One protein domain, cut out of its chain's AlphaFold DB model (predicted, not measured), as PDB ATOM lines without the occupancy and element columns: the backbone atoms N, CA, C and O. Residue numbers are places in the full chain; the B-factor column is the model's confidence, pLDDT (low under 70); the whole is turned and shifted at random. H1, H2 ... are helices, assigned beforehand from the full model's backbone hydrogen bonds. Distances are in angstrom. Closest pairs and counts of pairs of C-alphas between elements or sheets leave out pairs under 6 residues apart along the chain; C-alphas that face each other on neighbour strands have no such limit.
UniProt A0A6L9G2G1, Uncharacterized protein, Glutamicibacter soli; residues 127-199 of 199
ATOM      1  N   ILE A 127     165.401 124.736 133.621       94.62
ATOM      2  CA  ILE A 127     166.617 124.528 132.824       94.62
ATOM      3  C   ILE A 127     167.663 125.574 133.225       94.62
ATOM      4  O   ILE A 127     167.449 126.775 133.098       94.62
ATOM      5  N   GLN A 128     168.823 125.120 133.700       92.62
ATOM      6  CA  GLN A 128     169.938 125.986 134.086       92.62
ATOM      7  C   GLN A 128     170.850 126.216 132.883       92.62
ATOM      8  O   GLN A 128     171.911 125.605 132.753       92.62
ATOM      9  N   ASP A 129     170.403 127.083 131.974       92.12
ATOM     10  CA  ASP A 129     171.187 127.566 130.838       92.12
ATOM     11  C   ASP A 129     172.036 128.791 131.228       92.12
ATOM     12  O   ASP A 129     171.618 129.625 132.031       92.12
ATOM     13  N   SER A 130     173.234 128.926 130.655       91.81
ATOM     14  CA  SER A 130     174.151 130.021 130.999       91.81
ATOM     15  C   SER A 130     173.661 131.398 130.540       91.81
ATOM     16  O   SER A 130     174.062 132.410 131.116       91.81
ATOM     17  N   ILE A 131     172.799 131.474 129.518       93.56
ATOM     18  CA  ILE A 131     172.131 132.722 129.130       93.56
ATOM     19  C   ILE A 131     171.070 133.083 130.162       93.56
ATOM     20  O   ILE A 131     171.079 134.203 130.663       93.56
ATOM     21  N   VAL A 132     170.207 132.133 130.520       94.44
ATOM     22  CA  VAL A 132     169.109 132.356 131.472       94.44
ATOM     23  C   VAL A 132     169.643 132.718 132.854       94.44
ATOM     24  O   VAL A 132     169.181 133.680 133.461       94.44
ATOM     25  N   LEU A 133     170.669 132.010 133.325       94.00
ATOM     26  CA  LEU A 133     171.335 132.308 134.591       94.00
ATOM     27  C   LEU A 133     171.908 133.734 134.615       94.00
ATOM     28  O   LEU A 133     171.731 134.446 135.602       94.00
ATOM     29  N   ALA A 134     172.536 134.172 133.518       93.94
ATOM     30  CA  ALA A 134     173.083 135.522 133.402       93.94
ATOM     31  C   ALA A 134     171.993 136.604 133.349       93.94
ATOM     32  O   ALA A 134     172.122 137.616 134.032       93.94
ATOM     33  N   GLU A 135     170.918 136.394 132.580       94.94
ATOM     34  CA  GLU A 135     169.805 137.353 132.479       94.94
ATOM     35  C   GLU A 135     169.041 137.519 133.794       94.94
ATOM     36  O   GLU A 135     168.522 138.596 134.076       94.94
ATOM     37  N   LEU A 136     168.980 136.466 134.611       93.38
ATOM     38  CA  LEU A 136     168.372 136.521 135.938       93.38
ATOM     39  C   LEU A 136     169.326 137.059 137.012       93.38
ATOM     40  O   LEU A 136     168.912 137.186 138.161       93.38
ATOM     41  N   HIS A 137     170.588 137.349 136.671       93.94
ATOM     42  CA  HIS A 137     171.646 137.676 137.635       93.94
ATOM     43  C   HIS A 137     171.735 136.653 138.783       93.94
ATOM     44  O   HIS A 137     172.038 136.996 139.926       93.94
ATOM     45  N   ALA A 138     171.442 135.389 138.474       93.06
ATOM     46  CA  ALA A 138     171.377 134.308 139.441       93.06
ATOM     47  C   ALA A 138     172.754 133.663 139.638       93.06
ATOM     48  O   ALA A 138     173.594 133.651 138.738       93.06
ATOM     49  N   THR A 139     172.968 133.061 140.807       92.44
ATOM     50  CA  THR A 139     174.080 132.127 141.018       92.44
ATOM     51  C   THR A 139     173.608 130.691 140.797       92.44
ATOM     52  O   THR A 139     172.417 130.398 140.903       92.44
ATOM     53  N   ASP A 140     174.543 129.761 140.575       86.31
ATOM     54  CA  ASP A 140     174.232 128.325 140.508       86.31
ATOM     55  C   ASP A 140     173.499 127.815 141.764       86.31
ATOM     56  O   ASP A 140     172.723 126.867 141.676       86.31
ATOM     57  N   ARG A 141     173.755 128.420 142.935       86.44
ATOM     58  CA  ARG A 141     173.153 128.023 144.218       86.44
ATOM     59  C   ARG A 141     171.716 128.521 144.350       86.44
ATOM     60  O   ARG A 141     170.878 127.815 144.900       86.44
ATOM     61  N   ASP A 142     171.444 129.727 143.863       89.06
ATOM     62  CA  ASP A 142     170.161 130.397 144.084       89.06
ATOM     63  C   ASP A 142     169.153 130.126 142.962       89.06
ATOM     64  O   ASP A 142     167.962 130.369 143.140       89.06
ATOM     65  N   PHE A 143     169.603 129.588 141.823       93.19
ATOM     66  CA  PHE A 143     168.806 129.458 140.603       93.19
ATOM     67  C   PHE A 143     167.437 128.793 140.835       93.19
ATOM     68  O   PHE A 143     166.404 129.401 140.560       93.19
ATOM     69  N   TRP A 144     167.393 127.580 141.399       94.50
ATOM     70  CA  TRP A 144     166.121 126.879 141.642       94.50
ATOM     71  C   TRP A 144     165.236 127.582 142.670       94.50
ATOM     72  O   TRP A 144     164.018 127.626 142.502       94.50
ATOM     73  N   ARG A 145     165.837 128.206 143.690       93.69
ATOM     74  CA  ARG A 145     165.108 129.008 144.677       93.69
ATOM     75  C   ARG A 145     164.435 130.212 144.044       93.69
ATOM     76  O   ARG A 145     163.266 130.452 144.321       93.69
ATOM     77  N   MET A 146     165.147 130.937 143.187       95.62
ATOM     78  CA  MET A 146     164.602 132.098 142.486       95.62
ATOM     79  C   MET A 146     163.413 131.706 141.607       95.62
ATOM     80  O   MET A 146     162.387 132.382 141.637       95.62
ATOM     81  N   TRP A 147     163.511 130.588 140.882       97.06
ATOM     82  CA  TRP A 147     162.395 130.059 140.097       97.06
ATOM     83  C   TRP A 147     161.201 129.661 140.965       97.06
ATOM     84  O   TRP A 147     160.081 130.067 140.665       97.06
ATOM     85  N   TRP A 148     161.424 128.924 142.056       97.12
ATOM     86  CA  TRP A 148     160.351 128.544 142.976       97.12
ATOM     87  C   TRP A 148     159.658 129.777 143.571       97.12
ATOM     88  O   TRP A 148     158.439 129.902 143.484       97.12
ATOM     89  N   GLN A 149     160.426 130.749 144.076       96.38
ATOM     90  CA  GLN A 149     159.889 132.004 144.613       96.38
ATOM     91  C   GLN A 149     159.094 132.785 143.563       96.38
ATOM     92  O   GLN A 149     158.010 133.277 143.861       96.38
ATOM     93  N   ALA A 150     159.603 132.883 142.331       96.69
ATOM     94  CA  ALA A 150     158.918 133.575 141.243       96.69
ATOM     95  C   ALA A 150     157.593 132.891 140.869       96.69
ATOM     96  O   ALA A 150     156.586 133.569 140.671       96.69
ATOM     97  N   MET A 151     157.568 131.557 140.803       97.44
ATOM     98  CA  MET A 151     156.372 130.791 140.433       97.44
ATOM     99  C   MET A 151     155.320 130.746 141.551       97.44
ATOM    100  O   MET A 151     154.123 130.718 141.255       97.44
ATOM    101  N   GLN A 152     155.753 130.819 142.814       96.31
ATOM    102  CA  GLN A 152     154.879 130.906 143.990       96.31
ATOM    103  C   GLN A 152     154.478 132.346 144.359       96.31
ATOM    104  O   GLN A 152     153.593 132.541 145.200       96.31
ATOM    105  N   LEU A 153     155.079 133.365 143.727       96.38
ATOM    106  CA  LEU A 153     154.808 134.773 144.012       96.38
ATOM    107  C   LEU A 153     153.314 135.080 143.881       96.38
ATOM    108  O   LEU A 153     152.703 134.887 142.825       96.38
ATOM    109  N   THR A 154     152.754 135.618 144.962       95.31
ATOM    110  CA  THR A 154     151.392 136.137 145.001       95.31
ATOM    111  C   THR A 154     151.429 137.606 145.400       95.31
ATOM    112  O   THR A 154     151.998 137.951 146.431       95.31
ATOM    113  N   ASP A 155     150.804 138.461 144.597       94.19
ATOM    114  CA  ASP A 155     150.629 139.887 144.861       94.19
ATOM    115  C   ASP A 155     149.137 140.219 144.821       94.19
ATOM    116  O   ASP A 155     148.479 140.067 143.791       94.19
ATOM    117  N   SER A 156     148.583 140.629 145.962       93.06
ATOM    118  CA  SER A 156     147.176 141.038 146.075       93.06
ATOM    119  C   SER A 156     146.196 139.991 145.513       93.06
ATOM    120  O   SER A 156     145.247 140.320 144.804       93.06
ATOM    121  N   GLY A 157     146.471 138.706 145.768       90.38
ATOM    122  CA  GLY A 157     145.694 137.563 145.261       90.38
ATOM    123  C   GLY A 157     146.006 137.141 143.816       90.38
ATOM    124  O   GLY A 157     145.482 136.130 143.349       90.38
ATOM    125  N   HIS A 158     146.882 137.858 143.111       92.56
ATOM    126  CA  HIS A 158     147.294 137.556 141.742       92.56
ATOM    127  C   HIS A 158     148.616 136.791 141.716       92.56
ATOM    128  O   HIS A 158     149.491 137.023 142.541       92.56
ATOM    129  N   ARG A 159     148.793 135.913 140.722       95.56
ATOM    130  CA  ARG A 159     150.054 135.195 140.465       95.56
ATOM    131  C   ARG A 159     150.702 135.721 139.180       95.56
ATOM    132  O   ARG A 159     150.467 135.135 138.118       95.56
ATOM    133  N   PRO A 160     151.451 136.838 139.228       97.00
ATOM    134  CA  PRO A 160     151.849 137.583 138.031       97.00
ATOM    135  C   PRO A 160     152.731 136.768 137.080       97.00
ATOM    136  O   PRO A 160     152.465 136.740 135.881       97.00
ATOM    137  N   VAL A 161     153.724 136.040 137.603       97.12
ATOM    138  CA  VAL A 161     154.644 135.223 136.790       97.12
ATOM    139  C   VAL A 161     153.896 134.084 136.094       97.12
ATOM    140  O   VAL A 161     154.000 133.918 134.879       97.12
ATOM    141  N   ARG A 162     153.054 133.355 136.839       96.12
ATOM    142  CA  ARG A 162     152.201 132.282 136.304       96.12
ATOM    143  C   ARG A 162     151.241 132.800 135.235       96.12
ATOM    144  O   ARG A 162     151.066 132.160 134.200       96.12
ATOM    145  N   HIS A 163     150.603 133.943 135.489       96.88
ATOM    146  CA  HIS A 163     149.675 134.561 134.546       96.88
ATOM    147  C   HIS A 163     150.388 134.977 133.257       96.88
ATOM    148  O   HIS A 163     149.902 134.669 132.171       96.88
ATOM    149  N   TYR A 164     151.556 135.611 133.372       97.12
ATOM    150  CA  TYR A 164     152.375 135.995 132.228       97.12
ATOM    151  C   TYR A 164     152.801 134.779 131.392       97.12
ATOM    152  O   TYR A 164     152.563 134.757 130.185       97.12
ATOM    153  N   ALA A 165     153.340 133.736 132.033       97.69
ATOM    154  CA  ALA A 165     153.747 132.504 131.359       97.69
ATOM    155  C   ALA A 165     152.574 131.830 130.630       97.69
ATOM    156  O   ALA A 165     152.707 131.441 129.471       97.69
ATOM    157  N   ARG A 166     151.405 131.737 131.280       97.31
ATOM    158  CA  ARG A 166     150.200 131.161 130.670       97.31
ATOM    159  C   ARG A 166     149.725 131.988 129.479       97.31
ATOM    160  O   ARG A 166     149.482 131.427 128.423       97.31
ATOM    161  N   LYS A 167     149.659 133.314 129.619       97.75
ATOM    162  CA  LYS A 167     149.252 134.209 128.528       97.75
ATOM    163  C   LYS A 167     150.148 134.048 127.297       97.75
ATOM    164  O   LYS A 167     149.639 134.007 126.183       97.75
ATOM    165  N   LEU A 168     151.465 133.949 127.494       96.56
ATOM    166  CA  LEU A 168     152.409 133.696 126.405       96.56
ATOM    167  C   LEU A 168     152.154 132.342 125.746       96.56
ATOM    168  O   LEU A 168     152.045 132.274 124.522       96.56
ATOM    169  N   ARG A 169     152.012 131.288 126.554       96.31
ATOM    170  CA  ARG A 169     151.737 129.936 126.068       96.31
ATOM    171  C   ARG A 169     150.470 129.880 125.218       96.31
ATOM    172  O   ARG A 169     150.506 129.389 124.099       96.31
ATOM    173  N   ASP A 170     149.384 130.448 125.728       96.75
ATOM    174  CA  ASP A 170     148.070 130.414 125.084       96.75
ATOM    175  C   ASP A 170     148.033 131.283 123.810       96.75
ATOM    176  O   ASP A 170     147.200 131.073 122.932       96.75
ATOM    177  N   SER A 171     148.951 132.249 123.679       96.00
ATOM    178  CA  SER A 171     149.069 133.104 122.491       96.00
ATOM    179  C   SER A 171     149.829 132.469 121.320       96.00
ATOM    180  O   SER A 171     149.785 133.001 120.211       96.00
ATOM    181  N   VAL A 172     150.521 131.344 121.540       93.81
ATOM    182  CA  VAL A 172     151.356 130.681 120.531       93.81
ATOM    183  C   VAL A 172     150.942 129.210 120.423       93.81
ATOM    184  O   VAL A 172     151.291 128.428 121.302       93.81
ATOM    185  N   PRO A 173     150.269 128.777 119.337       91.69
ATOM    186  CA  PRO A 173     149.790 127.396 119.204       91.69
ATOM    187  C   PRO A 173     150.876 126.328 119.405       91.69
ATOM    188  O   PRO A 173     150.642 125.324 120.068       91.69
ATOM    189  N   ALA A 174     152.092 126.574 118.907       88.12
ATOM    190  CA  ALA A 174     153.225 125.657 119.063       88.12
ATOM    191  C   ALA A 174     153.738 125.529 120.513       88.12
ATOM    192  O   ALA A 174     154.534 124.641 120.797       88.12
ATOM    193  N   ALA A 175     153.315 126.409 121.425       91.50
ATOM    194  CA  ALA A 175     153.719 126.389 122.826       91.50
ATOM    195  C   ALA A 175     152.724 125.650 123.734       91.50
ATOM    196  O   ALA A 175     153.014 125.490 124.915       91.50
ATOM    197  N   HIS A 176     151.565 125.211 123.227       91.12
ATOM    198  CA  HIS A 176     150.472 124.676 124.049       91.12
ATOM    199  C   HIS A 176     150.904 123.514 124.963       91.12
ATOM    200  O   HIS A 176     150.557 123.495 126.143       91.12
ATOM    201  N   GLU A 177     151.747 122.620 124.440       89.88
ATOM    202  CA  GLU A 177     152.271 121.450 125.156       89.88
ATOM    203  C   GLU A 177     153.470 121.769 126.070       89.88
ATOM    204  O   GLU A 177     153.945 120.911 126.811       89.88
ATOM    205  N   LEU A 178     153.977 123.007 126.052       93.19
ATOM    206  CA  LEU A 178     155.118 123.395 126.873       93.19
ATOM    207  C   LEU A 178     154.704 123.644 128.327       93.19
ATOM    208  O   LEU A 178     153.656 124.228 128.644       93.19
ATOM    209  N   SER A 179     155.599 123.278 129.245       94.75
ATOM    210  CA  SER A 179     155.482 123.701 130.636       94.75
ATOM    211  C   SER A 179     155.648 125.220 130.760       94.75
ATOM    212  O   SER A 179     156.314 125.868 129.949       94.75
ATOM    213  N   LEU A 180     155.071 125.817 131.811       97.00
ATOM    214  CA  LEU A 180     155.248 127.251 132.074       97.00
ATOM    215  C   LEU A 180     156.725 127.612 132.293       97.00
ATOM    216  O   LEU A 180     157.163 128.674 131.856       97.00
ATOM    217  N   LEU A 181     157.494 126.705 132.909       97.00
ATOM    218  CA  LEU A 181     158.943 126.838 133.060       97.00
ATOM    219  C   LEU A 181     159.634 126.940 131.702       97.00
ATOM    220  O   LEU A 181     160.448 127.837 131.502       97.00
ATOM    221  N   ARG A 182     159.273 126.071 130.754       95.25
ATOM    222  CA  ARG A 182     159.866 126.060 129.416       95.25
ATOM    223  C   ARG A 182     159.513 127.307 128.608       95.25
ATOM    224  O   ARG A 182     160.376 127.858 127.932       95.25
ATOM    225  N   VAL A 183     158.278 127.796 128.724       96.25
ATOM    226  CA  VAL A 183     157.856 129.063 128.100       96.25
ATOM    227  C   VAL A 183     158.688 130.234 128.624       96.25
ATOM    228  O   VAL A 183     159.200 131.030 127.836       96.25
ATOM    229  N   LEU A 184     158.855 130.333 129.945       97.38
ATOM    230  CA  LEU A 184     159.662 131.388 130.561       97.38
ATOM    231  C   LEU A 184     161.147 131.260 130.190       97.38
ATOM    232  O   LEU A 184     161.760 132.262 129.831       97.38
ATOM    233  N   ASP A 185     161.702 130.046 130.216       95.50
ATOM    234  CA  ASP A 185     163.076 129.737 129.800       95.50
ATOM    235  C   ASP A 185     163.355 130.221 128.369       95.50
ATOM    236  O   ASP A 185     164.298 130.982 128.154       95.50
ATOM    237  N   ILE A 186     162.483 129.886 127.410       94.38
ATOM    238  CA  ILE A 186     162.602 130.326 126.011       94.38
ATOM    239  C   ILE A 186     162.591 131.854 125.911       94.38
ATOM    240  O   ILE A 186     163.453 132.429 125.246       94.38
ATOM    241  N   VAL A 187     161.648 132.531 126.571       95.25
ATOM    242  CA  VAL A 187     161.524 133.996 126.481       95.25
ATOM    243  C   VAL A 187     162.728 134.703 127.101       95.25
ATOM    244  O   VAL A 187     163.268 135.633 126.496       95.25
ATOM    245  N   ILE A 188     163.189 134.253 128.272       95.81
ATOM    246  CA  ILE A 188     164.380 134.809 128.928       95.81
ATOM    247  C   ILE A 188     165.614 134.575 128.050       95.81
ATOM    248  O   ILE A 188     166.394 135.501 127.817       95.81
ATOM    249  N   TRP A 189     165.764 133.365 127.510       95.00
ATOM    250  CA  TRP A 189     166.869 133.007 126.628       95.00
ATOM    251  C   TRP A 189     166.886 133.846 125.344       95.00
ATOM    252  O   TRP A 189     167.940 134.362 124.963       95.00
ATOM    253  N   MET A 190     165.730 134.045 124.699       93.12
ATOM    254  CA  MET A 190     165.603 134.880 123.499       93.12
ATOM    255  C   MET A 190     165.980 136.336 123.787       93.12
ATOM    256  O   MET A 190     166.739 136.931 123.021       93.12
ATOM    257  N   ASN A 191     165.507 136.891 124.906       94.00
ATOM    258  CA  ASN A 191     165.874 138.241 125.335       94.00
ATOM    259  C   ASN A 191     167.391 138.365 125.576       94.00
ATOM    260  O   ASN A 191     168.014 139.297 125.068       94.00
ATOM    261  N   GLY A 192     168.009 137.407 126.274       93.56
ATOM    262  CA  GLY A 192     169.454 137.432 126.516       93.56
ATOM    263  C   GLY A 192     170.291 137.273 125.248       93.56
ATOM    264  O   GLY A 192     171.294 137.966 125.065       93.56
ATOM    265  N   LYS A 193     169.857 136.419 124.311       92.31
ATOM    266  CA  LYS A 193     170.480 136.296 122.982       92.31
ATOM    267  C   LYS A 193     170.419 137.605 122.200       92.31
ATOM    268  O   LYS A 193     171.428 137.986 121.616       92.31
ATOM    269  N   ALA A 194     169.275 138.291 122.212       91.38
ATOM    270  CA  ALA A 194     169.112 139.569 121.525       91.38
ATOM    271  C   ALA A 194     170.033 140.653 122.108       91.38
ATOM    272  O   ALA A 194     170.762 141.293 121.354       91.38
ATOM    273  N   ARG A 195     170.084 140.803 123.440       89.31
ATOM    274  CA  ARG A 195     170.952 141.795 124.104       89.31
ATOM    275  C   ARG A 195     172.434 141.581 123.812       89.31
ATOM    276  O   ARG A 195     173.150 142.546 123.572       89.31
ATOM    277  N   ARG A 196     172.888 140.324 123.798       88.31
ATOM    278  CA  ARG A 196     174.281 139.970 123.466       88.31
ATOM    279  C   ARG A 196     174.639 140.209 122.002       88.31
ATOM    280  O   ARG A 196     175.813 140.350 121.706       88.31
ATOM    281  N   ALA A 197     173.664 140.214 121.095       82.69
ATOM    282  CA  ALA A 197     173.899 140.533 119.688       82.69
ATOM    283  C   ALA A 197     174.002 142.049 119.435       82.69
ATOM    284  O   ALA A 197     174.540 142.460 118.412       82.69
ATOM    285  N   THR A 198     173.468 142.869 120.346       76.81
ATOM    286  CA  THR A 198     173.474 144.338 120.265       76.81
ATOM    287  C   THR A 198     174.553 145.013 121.119       76.81
ATOM    288  O   THR A 198     174.658 146.237 121.074       76.81
ATOM    289  N   ALA A 199     175.293 144.244 121.921       66.62
ATOM    290  CA  ALA A 199     176.381 144.704 122.789       66.62
ATOM    291  C   ALA A 199     177.742 144.487 122.117       66.62
ATOM    292  O   ALA A 199     178.615 145.364 122.289       66.62
TER     293      ALA A 199
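Overview. This is residues 127 to 199 of the 199 residues of an uncharacterized protein of Glutamicibacter soli (UniProt A0A6L9G2G1). Three helices, H2, H3 and H4, make a skewed U, with H3 as its base and H2 and the longer H4 as its two arms; the short H1 sits toward the open end and packs crosswise on H4. H2 meets H3 at a corner of the U, while H4 sets off from the side of H3. The printed part has 73 residues with four named helices, in the order H1, H2, H3, H4, and no named strand; its class is all helix. It is only just compact, close to loose, with a radius of gyration of the C-alphas of 13.0 A, and it spans 36 by 30 by 20 A.

Along the chain. Start at Ile 127 and go on to C-alpha 130 at (174.151, 130.021, 130.999), where H1, residues 130 to 135, begins. Next look at H2, residues 143 to 152, which measures 14.4 A from first to last C-alpha. Then find C-alpha 160 at (151.849, 137.583, 138.031); from there H3, residues 160 to 171, runs 16.4 A. H4, residues 180 to 198, is the longest helix, with 19 residues and 27.6 A from first to last C-alpha; it ends at C-alpha 198, at (173.474, 144.338, 120.265).

Arrangement. Look first at H1 and H2, which are close but not clearly touching: their closest C-alphas, those of Leu 133 and Phe 143, are 7.1 A apart. They run the same way at a steep tilt of 52 degrees. At H3, residues 161 to 162 alone touch H2, and only just, with 3 pairs of C-alphas within 8 A; the closest are those of Met 151 and Val 161, 6.0 A apart. H2 and H3 are about perpendicular, at 85 degrees. H4 touches H3 with residues 180 to 184 alone, about perpendicular at 86 degrees; their closest C-alphas, Ala 165 and Leu 180, are 5.5 A apart. Farther along, residues 185 to 193 of H4 alone touch H1, where the closest C-alphas, Val 132 and Trp 189, are 5.4 A apart. H1 and H4 are also about perpendicular, at 82 degrees. The helix packing is mostly crossed. H1 and H3 are apart; H2 and H4 are only just apart, with their closest C-alphas at 8.5 A. Along the backbones of H1, H2, H3 and H4, every O i to N i+4 pair is within hydrogen-bond range.

Size, cuts and confidence. For the greatest distance, find the C-alphas of Gly 157 and Ala 199, the two farthest apart, at 38.7 A. The printed part has no cut and ends at residue 199, the chain's last. The links from H1 to H2, H2 to H3 and H3 to H4 are short, with 7, 7 and 8 residues. The mean pLDDT of the printed part is 93.4, and one residue, 199, is under 70.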